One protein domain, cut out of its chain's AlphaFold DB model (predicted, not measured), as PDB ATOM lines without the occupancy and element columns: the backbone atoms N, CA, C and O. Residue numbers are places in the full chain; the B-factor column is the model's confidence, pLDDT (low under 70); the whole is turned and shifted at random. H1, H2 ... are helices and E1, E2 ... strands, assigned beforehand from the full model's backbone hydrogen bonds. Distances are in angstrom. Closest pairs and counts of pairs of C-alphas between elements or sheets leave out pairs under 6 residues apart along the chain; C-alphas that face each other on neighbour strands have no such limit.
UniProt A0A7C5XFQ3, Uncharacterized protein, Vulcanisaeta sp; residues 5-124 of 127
ATOM      1  N   SER A   5     138.895 203.248 181.560       86.38
ATOM      2  CA  SER A   5     138.281 204.407 182.212       86.38
ATOM      3  C   SER A   5     138.681 204.491 183.683       86.38
ATOM      4  O   SER A   5     138.962 205.577 184.195       86.38
ATOM      5  N   GLU A   6     138.739 203.343 184.358       90.31
ATOM      6  CA  GLU A   6     139.164 203.241 185.751       90.31
ATOM      7  C   GLU A   6     140.670 203.487 185.883       90.31
ATOM      8  O   GLU A   6     141.077 204.348 186.667       90.31
ATOM      9  N   VAL A   7     141.489 202.827 185.054       91.31
ATOM     10  CA  VAL A   7     142.948 203.035 185.022       91.31
ATOM     11  C   VAL A   7     143.271 204.513 184.806       91.31
ATOM     12  O   VAL A   7     144.072 205.100 185.536       91.31
ATOM     13  N   ARG A   8     142.603 205.148 183.833       92.00
ATOM     14  CA  ARG A   8     142.790 206.567 183.526       92.00
ATOM     15  C   ARG A   8     142.399 207.465 184.691       92.00
ATOM     16  O   ARG A   8     143.129 208.409 184.984       92.00
ATOM     17  N   ARG A   9     141.286 207.180 185.371       93.81
ATOM     18  CA  ARG A   9     140.852 207.947 186.544       93.81
ATOM     19  C   ARG A   9     141.925 207.943 187.634       93.81
ATOM     20  O   ARG A   9     142.258 209.007 188.154       93.81
ATOM     21  N   TYR A  10     142.476 206.775 187.968       95.19
ATOM     22  CA  TYR A  10     143.532 206.685 188.979       95.19
ATOM     23  C   TYR A  10     144.844 207.321 188.506       95.19
ATOM     24  O   TYR A  10     145.499 208.000 189.293       95.19
ATOM     25  N   ALA A  11     145.207 207.189 187.229       94.69
ATOM     26  CA  ALA A  11     146.392 207.845 186.674       94.69
ATOM     27  C   ALA A  11     146.279 209.382 186.717       94.69
ATOM     28  O   ALA A  11     147.236 210.061 187.087       94.69
ATOM     29  N   GLU A  12     145.106 209.941 186.405       94.12
ATOM     30  CA  GLU A  12     144.844 211.381 186.507       94.12
ATOM     31  C   GLU A  12     144.922 211.875 187.957       94.12
ATOM     32  O   GLU A  12     145.546 212.904 188.217       94.12
ATOM     33  N   LEU A  13     144.342 211.140 188.912       94.56
ATOM     34  CA  LEU A  13     144.475 211.458 190.338       94.56
ATOM     35  C   LEU A  13     145.938 211.416 190.784       94.56
ATOM     36  O   LEU A  13     146.402 212.339 191.452       94.56
ATOM     37  N   PHE A  14     146.672 210.388 190.364       94.75
ATOM     38  CA  PHE A  14     148.078 210.204 190.695       94.75
ATOM     39  C   PHE A  14     148.935 211.400 190.259       94.75
ATOM     40  O   PHE A  14     149.662 211.968 191.075       94.75
ATOM     41  N   VAL A  15     148.808 211.846 189.003       94.56
ATOM     42  CA  VAL A  15     149.614 212.969 188.489       94.56
ATOM     43  C   VAL A  15     149.151 214.336 189.001       94.56
ATOM     44  O   VAL A  15     149.963 215.250 189.131       94.56
ATOM     45  N   ARG A  16     147.856 214.497 189.308       94.25
ATOM     46  CA  ARG A  16     147.297 215.767 189.804       94.25
ATOM     47  C   ARG A  16     147.518 215.975 191.290       94.25
ATOM     48  O   ARG A  16     147.726 217.108 191.705       94.25
ATOM     49  N   MET A  17     147.461 214.922 192.102       93.38
ATOM     50  CA  MET A  17     147.693 215.054 193.541       93.38
ATOM     51  C   MET A  17     149.183 215.184 193.871       93.38
ATOM     52  O   MET A  17     149.523 215.854 194.841       93.38
ATOM     53  N   GLY A  18     150.070 214.611 193.051       90.44
ATOM     54  CA  GLY A  18     151.510 214.776 193.227       90.44
ATOM     55  C   GLY A  18     152.035 214.062 194.471       90.44
ATOM     56  O   GLY A  18     151.590 212.965 194.823       90.44
ATOM     57  N   LEU A  19     153.001 214.693 195.135       88.38
ATOM     58  CA  LEU A  19     153.663 214.158 196.322       88.38
ATOM     59  C   LEU A  19     153.391 215.024 197.549       88.38
ATOM     60  O   LEU A  19     153.288 216.247 197.463       88.38
ATOM     61  N   VAL A  20     153.381 214.386 198.713       89.62
ATOM     62  CA  VAL A  20     153.380 215.034 200.028       89.62
ATOM     63  C   VAL A  20     154.565 214.534 200.841       89.62
ATOM     64  O   VAL A  20     155.062 213.434 200.609       89.62
ATOM     65  N   LYS A  21     155.026 215.334 201.805       87.81
ATOM     66  CA  LYS A  21     156.003 214.859 202.788       87.81
ATOM     67  C   LYS A  21     155.300 214.065 203.882       87.81
ATOM     68  O   LYS A  21     154.324 214.558 204.447       87.81
ATOM     69  N   ASN A  22     155.809 212.877 204.185       85.38
ATOM     70  CA  ASN A  22     155.400 212.115 205.360       85.38
ATOM     71  C   ASN A  22     156.088 212.647 206.638       85.38
ATOM     72  O   ASN A  22     156.849 213.618 206.600       85.38
ATOM     73  N   GLU A  23     155.807 212.011 207.778       86.81
ATOM     74  CA  GLU A  23     156.366 212.389 209.086       86.81
ATOM     75  C   GLU A  23     157.895 212.229 209.158       86.81
ATOM     76  O   GLU A  23     158.557 212.998 209.855       86.81
ATOM     77  N   ASP A  24     158.457 211.301 208.380       88.25
ATOM     78  CA  ASP A  24     159.899 211.053 208.276       88.25
ATOM     79  C   ASP A  24     160.618 212.055 207.349       88.25
ATOM     80  O   ASP A  24     161.847 212.110 207.300       88.25
ATOM     81  N   GLY A  25     159.862 212.900 206.640       85.06
ATOM     82  CA  GLY A  25     160.373 213.907 205.710       85.06
ATOM     83  C   GLY A  25     160.552 213.423 204.266       85.06
ATOM     84  O   GLY A  25     160.981 214.223 203.424       85.06
ATOM     85  N   ASP A  26     160.184 212.177 203.972       84.25
ATOM     86  CA  ASP A  26     160.214 211.573 202.642       84.25
ATOM     87  C   ASP A  26     159.010 212.004 201.801       84.25
ATOM     88  O   ASP A  26     157.894 212.173 202.299       84.25
ATOM     89  N   TYR A  27     159.227 212.164 200.495       82.62
ATOM     90  CA  TYR A  27     158.147 212.434 199.550       82.62
ATOM     91  C   TYR A  27     157.451 211.135 199.148       82.62
ATOM     92  O   TYR A  27     158.073 210.241 198.576       82.62
ATOM     93  N   VAL A  28     156.146 211.063 199.403       84.38
ATOM     94  CA  VAL A  28     155.284 209.928 199.062       84.38
ATOM     95  C   VAL A  28     154.105 210.390 198.204       84.38
ATOM     96  O   VAL A  28     153.731 211.565 198.270       84.38
ATOM     97  N   PRO A  29     153.491 209.502 197.402       86.00
ATOM     98  CA  PRO A  29     152.296 209.843 196.639       86.00
ATOM     99  C   PRO A  29     151.187 210.362 197.547       86.00
ATOM    100  O   PRO A  29     150.819 209.721 198.530       86.00
ATOM    101  N   ALA A  30     150.621 211.510 197.186       89.31
ATOM    102  CA  ALA A  30     149.496 212.100 197.903       89.31
ATOM    103  C   ALA A  30     148.200 211.283 197.737       89.31
ATOM    104  O   ALA A  30     147.296 211.364 198.565       89.31
ATOM    105  N   CYS A  31     148.112 210.494 196.665       91.44
ATOM    106  CA  CYS A  31     146.991 209.609 196.388       91.44
ATOM    107  C   CYS A  31     147.270 208.197 196.930       91.44
ATOM    108  O   CYS A  31     147.799 207.347 196.212       91.44
ATOM    109  N   THR A  32     146.904 207.930 198.186       89.44
ATOM    110  CA  THR A  32     147.033 206.588 198.788       89.44
ATOM    111  C   THR A  32     146.197 205.549 198.036       89.44
ATOM    112  O   THR A  32     146.701 204.474 197.728       89.44
ATOM    113  N   GLU A  33     144.979 205.910 197.623       92.38
ATOM    114  CA  GLU A  33     144.095 205.040 196.830       92.38
ATOM    115  C   GLU A  33     144.716 204.643 195.480       92.38
ATOM    116  O   GLU A  33     144.461 203.556 194.976       92.38
ATOM    117  N   CYS A  34     145.558 205.496 194.885       93.12
ATOM    118  CA  CYS A  34     146.270 205.171 193.649       93.12
ATOM    119  C   CYS A  34     147.339 204.098 193.891       93.12
ATOM    120  O   CYS A  34     147.544 203.233 193.046       93.12
ATOM    121  N   VAL A  35     148.017 204.144 195.043       91.06
ATOM    122  CA  VAL A  35     149.003 203.124 195.426       91.06
ATOM    123  C   VAL A  35     148.305 201.798 195.725       91.06
ATOM    124  O   VAL A  35     148.763 200.765 195.250       91.06
ATOM    125  N   GLU A  36     147.175 201.823 196.435       92.81
ATOM    126  CA  GLU A  36     146.345 200.635 196.687       92.81
ATOM    127  C   GLU A  36     145.787 200.036 195.389       92.81
ATOM    128  O   GLU A  36     145.776 198.819 195.220       92.81
ATOM    129  N   TYR A  37     145.379 200.879 194.438       94.06
ATOM    130  CA  TYR A  37     144.940 200.436 193.117       94.06
ATOM    131  C   TYR A  37     146.057 199.708 192.354       94.06
ATOM    132  O   TYR A  37     145.837 198.622 191.821       94.06
ATOM    133  N   LEU A  38     147.270 200.272 192.333       94.06
ATOM    134  CA  LEU A  38     148.434 199.643 191.704       94.06
ATOM    135  C   LEU A  38     148.814 198.321 192.384       94.06
ATOM    136  O   LEU A  38     149.129 197.350 191.700       94.06
ATOM    137  N   ASP A  39     148.748 198.274 193.713       92.62
ATOM    138  CA  ASP A  39     148.992 197.060 194.495       92.62
ATOM    139  C   ASP A  39     147.963 195.965 194.174       92.62
ATOM    140  O   ASP A  39     148.319 194.805 193.946       92.62
ATOM    141  N   GLY A  40     146.688 196.347 194.061       92.19
ATOM    142  CA  GLY A  40     145.600 195.459 193.660       92.19
ATOM    143  C   GLY A  40     145.759 194.921 192.238       92.19
ATOM    144  O   GLY A  40     145.509 193.738 192.004       92.19
ATOM    145  N   LEU A  41     146.224 195.753 191.298       92.56
ATOM    146  CA  LEU A  41     146.560 195.316 189.942       92.56
ATOM    147  C   LEU A  41     147.660 194.249 189.969       92.56
ATOM    148  O   LEU A  41     147.468 193.159 189.440       92.56
ATOM    149  N   LEU A  42     148.792 194.517 190.617       91.94
ATOM    150  CA  LEU A  42     149.926 193.587 190.617       91.94
ATOM    151  C   LEU A  42     149.624 192.283 191.373       91.94
ATOM    152  O   LEU A  42     150.070 191.214 190.960       91.94
ATOM    153  N   SER A  43     148.772 192.346 192.398       88.50
ATOM    154  CA  SER A  43     148.280 191.167 193.123       88.50
ATOM    155  C   SER A  43     147.290 190.311 192.316       88.50
ATOM    156  O   SER A  43     147.036 189.157 192.664       88.50
ATOM    157  N   GLY A  44     146.702 190.861 191.248       78.62
ATOM    158  CA  GLY A  44     145.675 190.214 190.424       78.62
ATOM    159  C   GLY A  44     146.200 189.251 189.350       78.62
ATOM    160  O   GLY A  44     145.398 188.653 188.631       78.62
ATOM    161  N   GLY A  45     147.521 189.087 189.216       78.50
ATOM    162  CA  GLY A  45     148.141 188.238 188.191       78.50
ATOM    163  C   GLY A  45     148.143 188.876 186.794       78.50
ATOM    164  O   GLY A  45     148.162 190.096 186.656       78.50
ATOM    165  N   GLY A  46     148.136 188.058 185.732       78.12
ATOM    166  CA  GLY A  46     148.435 188.505 184.358       78.12
ATOM    167  C   GLY A  46     147.581 189.667 183.820       78.12
ATOM    168  O   GLY A  46     148.123 190.610 183.247       78.12
ATOM    169  N   ASP A  47     146.262 189.653 184.046       82.12
ATOM    170  CA  ASP A  47     145.367 190.757 183.642       82.12
ATOM    171  C   ASP A  47     145.692 192.072 184.373       82.12
ATOM    172  O   ASP A  47     145.554 193.163 183.813       82.12
ATOM    173  N   GLY A  48     146.132 191.967 185.625       87.50
ATOM    174  CA  GLY A  48     146.509 193.105 186.446       87.50
ATOM    175  C   GLY A  48     147.883 193.670 186.087       87.50
ATOM    176  O   GLY A  48     148.047 194.888 186.054       87.50
ATOM    177  N   VAL A  49     148.831 192.818 185.680       90.44
ATOM    178  CA  VAL A  49     150.125 193.243 185.115       90.44
ATOM    179  C   VAL A  49     149.921 194.105 183.867       90.44
ATOM    180  O   VAL A  49     150.510 195.181 183.757       90.44
ATOM    181  N   LEU A  50     149.037 193.692 182.953       89.06
ATOM    182  CA  LEU A  50     148.690 194.519 181.796       89.06
ATOM    183  C   LEU A  50     148.082 195.861 182.231       89.06
ATOM    184  O   LEU A  50     148.441 196.901 181.684       89.06
ATOM    185  N   GLY A  51     147.215 195.864 183.246       91.50
ATOM    186  CA  GLY A  51     146.673 197.097 183.826       91.50
ATOM    187  C   GLY A  51     147.722 198.031 184.394       91.50
ATOM    188  O   GLY A  51     147.638 199.241 184.192       91.50
ATOM    189  N   PHE A  52     148.736 197.478 185.049       93.69
ATOM    190  CA  PHE A  52     149.861 198.247 185.554       93.69
ATOM    191  C   PHE A  52     150.646 198.893 184.406       93.69
ATOM    192  O   PHE A  52     150.934 200.089 184.455       93.69
ATOM    193  N   ILE A  53     150.915 198.153 183.325       92.25
ATOM    194  CA  ILE A  53     151.580 198.701 182.132       92.25
ATOM    195  C   ILE A  53     150.739 199.821 181.504       92.25
ATOM    196  O   ILE A  53     151.262 200.896 181.198       92.25
ATOM    197  N   VAL A  54     149.429 199.610 181.349       92.88
ATOM    198  CA  VAL A  54     148.501 200.640 180.854       92.88
ATOM    199  C   VAL A  54     148.572 201.882 181.745       92.88
ATOM    200  O   VAL A  54     148.702 202.990 181.226       92.88
ATOM    201  N   PHE A  55     148.552 201.719 183.070       95.00
ATOM    202  CA  PHE A  55     148.671 202.829 184.014       95.00
ATOM    203  C   PHE A  55     149.967 203.617 183.803       95.00
ATOM    204  O   PHE A  55     149.921 204.842 183.679       95.00
ATOM    205  N   MET A  56     151.114 202.934 183.700       94.19
ATOM    206  CA  MET A  56     152.406 203.575 183.426       94.19
ATOM    207  C   MET A  56     152.364 204.396 182.131       94.19
ATOM    208  O   MET A  56     152.835 205.535 182.090       94.19
ATOM    209  N   CYS A  57     151.775 203.835 181.076       93.06
ATOM    210  CA  CYS A  57     151.658 204.493 179.783       93.06
ATOM    211  C   CYS A  57     150.742 205.718 179.825       93.06
ATOM    212  O   CYS A  57     151.095 206.760 179.267       93.06
ATOM    213  N   VAL A  58     149.615 205.635 180.536       93.44
ATOM    214  CA  VAL A  58     148.713 206.774 180.735       93.44
ATOM    215  C   VAL A  58     149.400 207.868 181.550       93.44
ATOM    216  O   VAL A  58     149.403 209.013 181.111       93.44
ATOM    217  N   VAL A  59     150.047 207.542 182.675       94.50
ATOM    218  CA  VAL A  59     150.807 208.519 183.480       94.50
ATOM    219  C   VAL A  59     151.853 209.232 182.632       94.50
ATOM    220  O   VAL A  59     151.934 210.459 182.653       94.50
ATOM    221  N   ARG A  60     152.618 208.486 181.825       91.69
ATOM    222  CA  ARG A  60     153.608 209.078 180.923       91.69
ATOM    223  C   ARG A  60     152.961 209.998 179.891       91.69
ATOM    224  O   ARG A  60     153.518 211.053 179.607       91.69
ATOM    225  N   GLY A  61     151.811 209.621 179.335       90.81
ATOM    226  CA  GLY A  61     151.045 210.476 178.428       90.81
ATOM    227  C   GLY A  61     150.610 211.777 179.102       90.81
ATOM    228  O   GLY A  61     150.892 212.852 178.583       90.81
ATOM    229  N   LEU A  62     150.011 211.678 180.292       92.38
ATOM    230  CA  LEU A  62     149.518 212.824 181.059       92.38
ATOM    231  C   LEU A  62     150.643 213.796 181.441       92.38
ATOM    232  O   LEU A  62     150.475 214.999 181.299       92.38
ATOM    233  N   LEU A  63     151.800 213.289 181.881       91.81
ATOM    234  CA  LEU A  63     152.951 214.120 182.266       91.81
ATOM    235  C   LEU A  63     153.654 214.794 181.078       91.81
ATOM    236  O   LEU A  63     154.399 215.751 181.274       91.81
ATOM    237  N   ASN A  64     153.449 214.300 179.854       89.25
ATOM    238  CA  ASN A  64     153.956 214.937 178.635       89.25
ATOM    239  C   ASN A  64     152.924 215.869 177.976       89.25
ATOM    240  O   ASN A  64     153.259 216.556 177.006       89.25
ATOM    241  N   ASP A  65     151.685 215.908 178.471       88.50
ATOM    242  CA  ASP A  65     150.635 216.786 177.965       88.50
ATOM    243  C   ASP A  65     150.658 218.132 178.702       88.50
ATOM    244  O   ASP A  65     150.173 218.272 179.821       88.50
ATOM    245  N   ALA A  66     151.190 219.158 178.033       86.25
ATOM    246  CA  ALA A  66     151.292 220.511 178.576       86.25
ATOM    247  C   ALA A  66     149.933 221.189 178.859       86.25
ATOM    248  O   ALA A  66     149.908 222.275 179.439       86.25
ATOM    249  N   SER A  67     148.809 220.604 178.428       89.31
ATOM    250  CA  SER A  67     147.466 221.104 178.743       89.31
ATOM    251  C   SER A  67     146.944 220.633 180.105       89.31
ATOM    252  O   SER A  67     145.932 221.153 180.584       89.31
ATOM    253  N   ILE A  68     147.623 219.673 180.738       84.94
ATOM    254  CA  ILE A  68     147.230 219.103 182.023       84.94
ATOM    255  C   ILE A  68     148.071 219.734 183.129       84.94
ATOM    256  O   ILE A  68     149.295 219.710 183.094       84.94
ATOM    257  N   ASP A  69     147.396 220.278 184.141       88.88
ATOM    258  CA  ASP A  69     148.056 220.739 185.358       88.88
ATOM    259  C   ASP A  69     148.401 219.527 186.235       88.88
ATOM    260  O   ASP A  69     147.510 218.823 186.726       88.88
ATOM    261  N   THR A  70     149.693 219.239 186.374       91.81
ATOM    262  CA  THR A  70     150.208 218.086 187.119       91.81
ATOM    263  C   THR A  70     151.093 218.556 188.264       91.81
ATOM    264  O   THR A  70     152.019 219.334 188.053       91.81
ATOM    265  N   ASN A  71     150.874 218.014 189.463       92.75
ATOM    266  CA  ASN A  71     151.737 218.244 190.630       92.75
ATOM    267  C   ASN A  71     152.805 217.148 190.797       92.75
ATOM    268  O   ASN A  71     153.515 217.109 191.802       92.75
ATOM    269  N   MET A  72     152.887 216.223 189.841       92.88
ATOM    270  CA  MET A  72     153.836 215.118 189.820       92.88
ATOM    271  C   MET A  72     154.937 215.392 188.793       92.88
ATOM    272  O   MET A  72     154.655 215.811 187.675       92.88
ATOM    273  N   ASP A  73     156.184 215.110 189.156       90.62
ATOM    274  CA  ASP A  73     157.316 215.110 188.228       90.62
ATOM    275  C   ASP A  73     157.557 213.696 187.684       90.62
ATOM    276  O   ASP A  73     157.338 212.701 188.382       90.62
ATOM    277  N   ILE A  74     158.024 213.603 186.437       89.38
ATOM    278  CA  ILE A  74     158.204 212.322 185.745       89.38
ATOM    279  C   ILE A  74     159.167 211.382 186.468       89.38
ATOM    280  O   ILE A  74     158.887 210.191 186.556       89.38
ATOM    281  N   ASN A  75     160.242 211.901 187.065       90.38
ATOM    282  CA  ASN A  75     161.208 211.058 187.765       90.38
ATOM    283  C   ASN A  75     160.591 210.482 189.039       90.38
ATOM    284  O   ASN A  75     160.779 209.308 189.350       90.38
ATOM    285  N   TYR A  76     159.810 211.284 189.765       90.06
ATOM    286  CA  TYR A  76     159.131 210.818 190.971       90.06
ATOM    287  C   TYR A  76     157.976 209.857 190.670       90.06
ATOM    288  O   TYR A  76     157.776 208.894 191.417       90.06
ATOM    289  N   ALA A  77     157.250 210.075 189.571       92.06
ATOM    290  CA  ALA A  77     156.256 209.131 189.076       92.06
ATOM    291  C   ALA A  77     156.901 207.773 188.765       92.06
ATOM    292  O   ALA A  77     156.449 206.749 189.273       92.06
ATOM    293  N   GLU A  78     157.991 207.771 187.991       91.38
ATOM    294  CA  GLU A  78     158.733 206.557 187.637       91.38
ATOM    295  C   GLU A  78     159.304 205.852 188.873       91.38
ATOM    296  O   GLU A  78     159.153 204.638 189.010       91.38
ATOM    297  N   MET A  79     159.895 206.596 189.814       91.31
ATOM    298  CA  MET A  79     160.395 206.033 191.073       91.31
ATOM    299  C   MET A  79     159.286 205.394 191.908       91.31
ATOM    300  O   MET A  79     159.491 204.323 192.475       91.31
ATOM    301  N   THR A  80     158.115 206.027 191.979       90.81
ATOM    302  CA  THR A  80     156.970 205.487 192.717       90.81
ATOM    303  C   THR A  80     156.465 204.201 192.078       90.81
ATOM    304  O   THR A  80     156.295 203.201 192.769       90.81
ATOM    305  N   LEU A  81     156.243 204.216 190.761       92.88
ATOM    306  CA  LEU A  81     155.773 203.049 190.017       92.88
ATOM    307  C   LEU A  81     156.754 201.888 190.168       92.88
ATOM    308  O   LEU A  81     156.339 200.769 190.457       92.88
ATOM    309  N   LYS A  82     158.056 202.176 190.078       91.81
ATOM    310  CA  LYS A  82     159.104 201.196 190.349       91.81
ATOM    311  C   LYS A  82     159.036 200.665 191.780       91.81
ATOM    312  O   LYS A  82     159.065 199.461 191.966       91.81
ATOM    313  N   HIS A  83     158.905 201.532 192.783       90.50
ATOM    314  CA  HIS A  83     158.824 201.102 194.181       90.50
ATOM    315  C   HIS A  83     157.609 200.205 194.454       90.50
ATOM    316  O   HIS A  83     157.696 199.290 195.269       90.50
ATOM    317  N   VAL A  84     156.478 200.463 193.794       91.94
ATOM    318  CA  VAL A  84     155.302 199.589 193.878       91.94
ATOM    319  C   VAL A  84     155.581 198.256 193.187       91.94
ATOM    320  O   VAL A  84     155.326 197.217 193.785       91.94
ATOM    321  N   LEU A  85     156.169 198.267 191.989       93.50
ATOM    322  CA  LEU A  85     156.516 197.047 191.259       93.50
ATOM    323  C   LEU A  85     157.538 196.174 192.003       93.50
ATOM    324  O   LEU A  85     157.362 194.965 192.074       93.50
ATOM    325  N   ASP A  86     158.559 196.779 192.611       91.56
ATOM    326  CA  ASP A  86     159.618 196.084 193.355       91.56
ATOM    327  C   ASP A  86     159.075 195.327 194.589       91.56
ATOM    328  O   ASP A  86     159.744 194.436 195.107       91.56
ATOM    329  N   LYS A  87     157.863 195.646 195.071       91.56
ATOM    330  CA  LYS A  87     157.184 194.875 196.134       91.56
ATOM    331  C   LYS A  87     156.564 193.569 195.631       91.56
ATOM    332  O   LYS A  87     156.203 192.727 196.448       91.56
ATOM    333  N   HIS A  88     156.449 193.405 194.315       91.25
ATOM    334  CA  HIS A  88     155.825 192.271 193.642       91.25
ATOM    335  C   HIS A  88     156.837 191.614 192.694       91.25
ATOM    336  O   HIS A  88     156.777 191.821 191.484       91.25
ATOM    337  N   GLU A  89     157.780 190.831 193.237       85.94
ATOM    338  CA  GLU A  89     158.889 190.231 192.465       85.94
ATOM    339  C   GLU A  89     158.405 189.462 191.220       85.94
ATOM    340  O   GLU A  89     158.881 189.722 190.114       85.94
ATOM    341  N   ASP A  90     157.395 188.597 191.372       86.00
ATOM    342  CA  ASP A  90     156.818 187.828 190.258       86.00
ATOM    343  C   ASP A  90     156.175 188.740 189.195       86.00
ATOM    344  O   ASP A  90     156.241 188.479 187.990       86.00
ATOM    345  N   ALA A  91     155.560 189.848 189.623       88.38
ATOM    346  CA  ALA A  91     154.940 190.798 188.710       88.38
ATOM    347  C   ALA A  91     155.988 191.637 187.967       88.38
ATOM    348  O   ALA A  91     155.769 191.986 186.810       88.38
ATOM    349  N   ALA A  92     157.140 191.927 188.580       89.38
ATOM    350  CA  ALA A  92     158.245 192.625 187.925       89.38
ATOM    351  C   ALA A  92     158.802 191.827 186.735       89.38
ATOM    352  O   ALA A  92     159.046 192.393 185.664       89.38
ATOM    353  N   GLU A  93     158.952 190.508 186.887       89.81
ATOM    354  CA  GLU A  93     159.345 189.618 185.788       89.81
ATOM    355  C   GLU A  93     158.270 189.570 184.691       89.81
ATOM    356  O   GLU A  93     158.581 189.702 183.500       89.81
ATOM    357  N   ALA A  94     156.997 189.470 185.083       90.25
ATOM    358  CA  ALA A  94     155.876 189.456 184.147       90.25
ATOM    359  C   ALA A  94     155.740 190.774 183.360       90.25
ATOM    360  O   ALA A  94     155.507 190.738 182.151       90.25
ATOM    361  N   VAL A  95     155.928 191.934 184.007       90.44
ATOM    362  CA  VAL A  95     155.934 193.249 183.342       90.44
ATOM    363  C   VAL A  95     157.017 193.291 182.269       90.44
ATOM    364  O   VAL A  95     156.729 193.691 181.142       90.44
ATOM    365  N   ASN A  96     158.245 192.875 182.597       89.25
ATOM    366  CA  ASN A  96     159.358 192.889 181.647       89.25
ATOM    367  C   ASN A  96     159.096 191.963 180.457       89.25
ATOM    368  O   ASN A  96     159.254 192.393 179.315       89.25
ATOM    369  N   THR A  97     158.634 190.739 180.720       91.81
ATOM    370  CA  THR A  97     158.295 189.762 179.674       91.81
ATOM    371  C   THR A  97     157.232 190.315 178.728       91.81
ATOM    372  O   THR A  97     157.434 190.339 177.518       91.81
ATOM    373  N   LEU A  98     156.135 190.864 179.261       89.94
ATOM    374  CA  LEU A  98     155.079 191.458 178.436       89.94
ATOM    375  C   LEU A  98     155.570 192.678 177.646       89.94
ATOM    376  O   LEU A  98     155.203 192.857 176.486       89.94
ATOM    377  N   TYR A  99     156.428 193.515 178.236       88.25
ATOM    378  CA  TYR A  99     157.064 194.625 177.521       88.25
ATOM    379  C   TYR A  99     157.938 194.136 176.354       88.25
ATOM    380  O   TYR A  99     158.012 194.802 175.318       88.25
ATOM    381  N   GLU A 100     158.621 193.001 176.507       90.81
ATOM    382  CA  GLU A 100     159.398 192.356 175.445       90.81
ATOM    383  C   GLU A 100     158.509 191.794 174.344       90.81
ATOM    384  O   GLU A 100     158.677 192.189 173.190       90.81
ATOM    385  N   GLU A 101     157.500 191.005 174.697       91.12
ATOM    386  CA  GLU A 101     156.552 190.429 173.742       91.12
ATOM    387  C   GLU A 101     155.840 191.503 172.908       91.12
ATOM    388  O   GLU A 101     155.755 191.399 171.681       91.12
ATOM    389  N   ILE A 102     155.368 192.581 173.547       89.12
ATOM    390  CA  ILE A 102     154.726 193.694 172.838       89.12
ATOM    391  C   ILE A 102     155.729 194.382 171.914       89.12
ATOM    392  O   ILE A 102     155.396 194.685 170.766       89.12
ATOM    393  N   ALA A 103     156.955 194.621 172.388       90.56
ATOM    394  CA  ALA A 103     157.986 195.253 171.578       90.56
ATOM    395  C   ALA A 103     158.303 194.441 170.321       90.56
ATOM    396  O   ALA A 103     158.390 195.019 169.239       90.56
ATOM    397  N   GLU A 104     158.446 193.124 170.452       91.62
ATOM    398  CA  GLU A 104     158.687 192.222 169.328       91.62
ATOM    399  C   GLU A 104     157.503 192.219 168.357       91.62
ATOM    400  O   GLU A 104     157.696 192.404 167.154       91.62
ATOM    401  N   ARG A 105     156.269 192.113 168.874       89.31
ATOM    402  CA  ARG A 105     155.042 192.093 168.061       89.31
ATOM    403  C   ARG A 105     154.895 193.339 167.186       89.31
ATOM    404  O   ARG A 105     154.472 193.222 166.038       89.31
ATOM    405  N   ILE A 106     155.252 194.518 167.700       88.38
ATOM    406  CA  ILE A 106     155.132 195.793 166.967       88.38
ATOM    407  C   ILE A 106     156.448 196.249 166.310       88.38
ATOM    408  O   ILE A 106     156.519 197.349 165.744       88.38
ATOM    409  N   GLY A 107     157.518 195.455 166.414       88.56
ATOM    410  CA  GLY A 107     158.856 195.825 165.945       88.56
ATOM    411  C   GLY A 107     159.366 197.134 166.566       88.56
ATOM    412  O   GLY A 107     159.879 198.013 165.859       88.56
ATOM    413  N   ALA A 108     159.140 197.339 167.866       89.19
ATOM    414  CA  ALA A 108     159.620 198.494 168.616       89.19
ATOM    415  C   ALA A 108     161.050 198.276 169.123       89.19
ATOM    416  O   ALA A 108     161.278 197.674 170.168       89.19
ATOM    417  N   GLU A 109     162.010 198.869 168.418       87.19
ATOM    418  CA  GLU A 109     163.428 198.858 168.779       87.19
ATOM    419  C   GLU A 109     163.968 200.272 169.057       87.19
ATOM    420  O   GLU A 109     163.380 201.290 168.671       87.19
ATOM    421  N   GLY A 110     165.129 200.337 169.715       86.44
ATOM    422  CA  GLY A 110     165.889 201.571 169.904       86.44
ATOM    423  C   GLY A 110     165.351 202.513 170.997       86.44
ATOM    424  O   GLY A 110     164.542 202.118 171.838       86.44
ATOM    425  N   PRO A 111     165.799 203.781 171.018       80.88
ATOM    426  CA  PRO A 111     165.563 204.701 172.138       80.88
ATOM    427  C   PRO A 111     164.088 205.093 172.335       80.88
ATOM    428  O   PRO A 111     163.701 205.499 173.425       80.88
ATOM    429  N   ASN A 112     163.246 204.936 171.308       84.19
ATOM    430  CA  ASN A 112     161.812 205.246 171.371       84.19
ATOM    431  C   ASN A 112     160.940 204.020 171.685       84.19
ATOM    432  O   ASN A 112     159.713 204.111 171.601       84.19
ATOM    433  N   ARG A 113     161.549 202.882 172.041       87.19
ATOM    434  CA  ARG A 113     160.859 201.614 172.303       87.19
ATOM    435  C   ARG A 113     159.708 201.768 173.298       87.19
ATOM    436  O   ARG A 113     158.573 201.456 172.958       87.19
ATOM    437  N   ALA A 114     159.970 202.330 174.478       85.19
ATOM    438  CA  ALA A 114     158.950 202.495 175.518       85.19
ATOM    439  C   ALA A 114     157.772 203.378 175.068       85.19
ATOM    440  O   ALA A 114     156.626 203.081 175.387       85.19
ATOM    441  N   ARG A 115     158.045 204.434 174.287       86.69
ATOM    442  CA  ARG A 115     156.994 205.303 173.741       86.69
ATOM    443  C   ARG A 115     156.105 204.542 172.758       86.69
ATOM    444  O   ARG A 115     154.893 204.590 172.900       86.69
ATOM    445  N   ARG A 116     156.708 203.808 171.815       88.69
ATOM    446  CA  ARG A 116     155.973 203.022 170.809       88.69
ATOM    447  C   ARG A 116     155.114 201.930 171.441       88.69
ATOM    448  O   ARG A 116     153.998 201.709 170.996       88.69
ATOM    449  N   ILE A 117     155.621 201.280 172.487       89.06
ATOM    450  CA  ILE A 117     154.859 200.285 173.252       89.06
ATOM    451  C   ILE A 117     153.640 200.939 173.903       89.06
ATOM    452  O   ILE A 117     152.532 200.443 173.753       89.06
ATOM    453  N   CYS A 118     153.816 202.088 174.559       90.19
ATOM    454  CA  CYS A 118     152.696 202.800 175.165       90.19
ATOM    455  C   CYS A 118     151.669 203.311 174.151       90.19
ATOM    456  O   CYS A 118     150.475 203.210 174.411       90.19
ATOM    457  N   GLU A 119     152.112 203.824 173.001       87.12
ATOM    458  CA  GLU A 119     151.222 204.210 171.898       87.12
ATOM    459  C   GLU A 119     150.396 203.006 171.419       87.12
ATOM    460  O   GLU A 119     149.175 203.106 171.342       87.12
ATOM    461  N   ALA A 120     151.037 201.854 171.193       86.69
ATOM    462  CA  ALA A 120     150.353 200.635 170.765       86.69
ATOM    463  C   ALA A 120     149.329 200.141 171.801       86.69
ATOM    464  O   ALA A 120     148.218 199.766 171.437       86.69
ATOM    465  N   ILE A 121     149.677 200.174 173.092       86.56
ATOM    466  CA  ILE A 121     148.789 199.760 174.190       86.56
ATOM    467  C   ILE A 121     147.570 200.676 174.305       86.56
ATOM    468  O   ILE A 121     146.451 200.194 174.443       86.56
ATOM    469  N   ILE A 122     147.769 201.994 174.240       82.94
ATOM    470  CA  ILE A 122     146.680 202.972 174.377       82.94
ATOM    471  C   ILE A 122     145.750 202.945 173.157       82.94
ATOM    472  O   ILE A 122     144.541 203.105 173.311       82.94
ATOM    473  N   ASN A 123     146.301 202.730 171.961       81.31
ATOM    474  CA  ASN A 123     145.537 202.660 170.713       81.31
ATOM    475  C   ASN A 123     144.912 201.280 170.452       81.31
ATOM    476  O   ASN A 123     144.304 201.089 169.402       81.31
ATOM    477  N   ASP A 124     145.058 200.335 171.384       74.06
ATOM    478  CA  ASP A 124     144.571 198.957 171.263       74.06
ATOM    479  C   ASP A 124     145.166 198.174 170.070       74.06
ATOM    480  O   ASP A 124     144.583 197.221 169.565       74.06
TER     481      ASP A 124
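AT A GLANCE: This is residues 5 to 124 of the 127 residues of an uncharacterized protein of Vulcanisaeta sp (UniProt A0A7C5XFQ3). A cluster of crossed helices is built round one long helix, H3, in its core: H2 and H4 fold back along it, H1 packs on it at a slant, H5 crosses its first part, and H6 crosses it on the side away from H2. A tiny hairpin of strands, E1 and E2, lies at one end of the long axis. The printed part has 120 residues, with six named helices and two named strands in the order H1 E1 E2 H2 H3 H4 H5 H6; the sheet, E1 - E2, is antiparallel and the class is mostly helix. It is compact, with a radius of gyration of the C-alphas of 14.2 A and spans of 45 by 34 by 27 A.

HOW THE PARTS SIT: E1, residues 19 to 21, and E2, residues 27 to 29, form an antiparallel hairpin, with N 20 and O 28 at 2.9 A and N 28 and O 20 at 2.9 A, both within hydrogen-bond range. The closest C-alphas of E2 and H4, residues 74 to 85, are those of Pro 29 and Thr 80, 7.5 A apart. H3, residues 46 to 64, is the hub and touches the five other helices. H3 and H4 form a helical hairpin at a shallow tilt of 11 degrees, opposite ways, closest at C-alphas 63 and 74, 6.6 A. H2, residues 32 to 43, forms a helical hairpin with H3 at a steep tilt of 39 degrees, closest at C-alphas 41 and 48, 4.1 A. H1, residues 5 to 17, touches H3 at a steep tilt of 46 degrees, the same way, closest at C-alphas 11 and 59, 5.5 A. H5, residues 89 to 105, touches residues 46 to 53 of H3 only just about perpendicular, at 71 degrees, closest at C-alphas 49 and 95, 6.1 A. H6, residues 113 to 122, touches residues 54 to 58 of H3 about perpendicular, at 73 degrees, closest at C-alphas 57 and 118, 5.0 A. H1 and H6 are apart, and so are H4 and H6. In each of the six helices every O i to N i+4 pair is within hydrogen-bond range.

IN THESE COORDINATES: H3 is 27.6 A long from first to last C-alpha, H5 24.8 A, H1 18.2 A, H2 16.5 A, H4 16.3 A and H6 14.4 A; E1 is 6.9 A and E2 7.0 A. C-alpha 5 of H1 is at (138.281, 204.407, 182.212), C-alpha 46 of H3 at (148.435, 188.505, 184.358), and C-alpha 122 of H6 at (146.680, 202.972, 174.377).

THE WHOLE: The two C-alphas farthest apart, those of Glu 23 and Gly 107, are 46.3 A apart. The printed part has no cut and no long link. The mean pLDDT of the printed part is 89.5, and no printed residue is under 70.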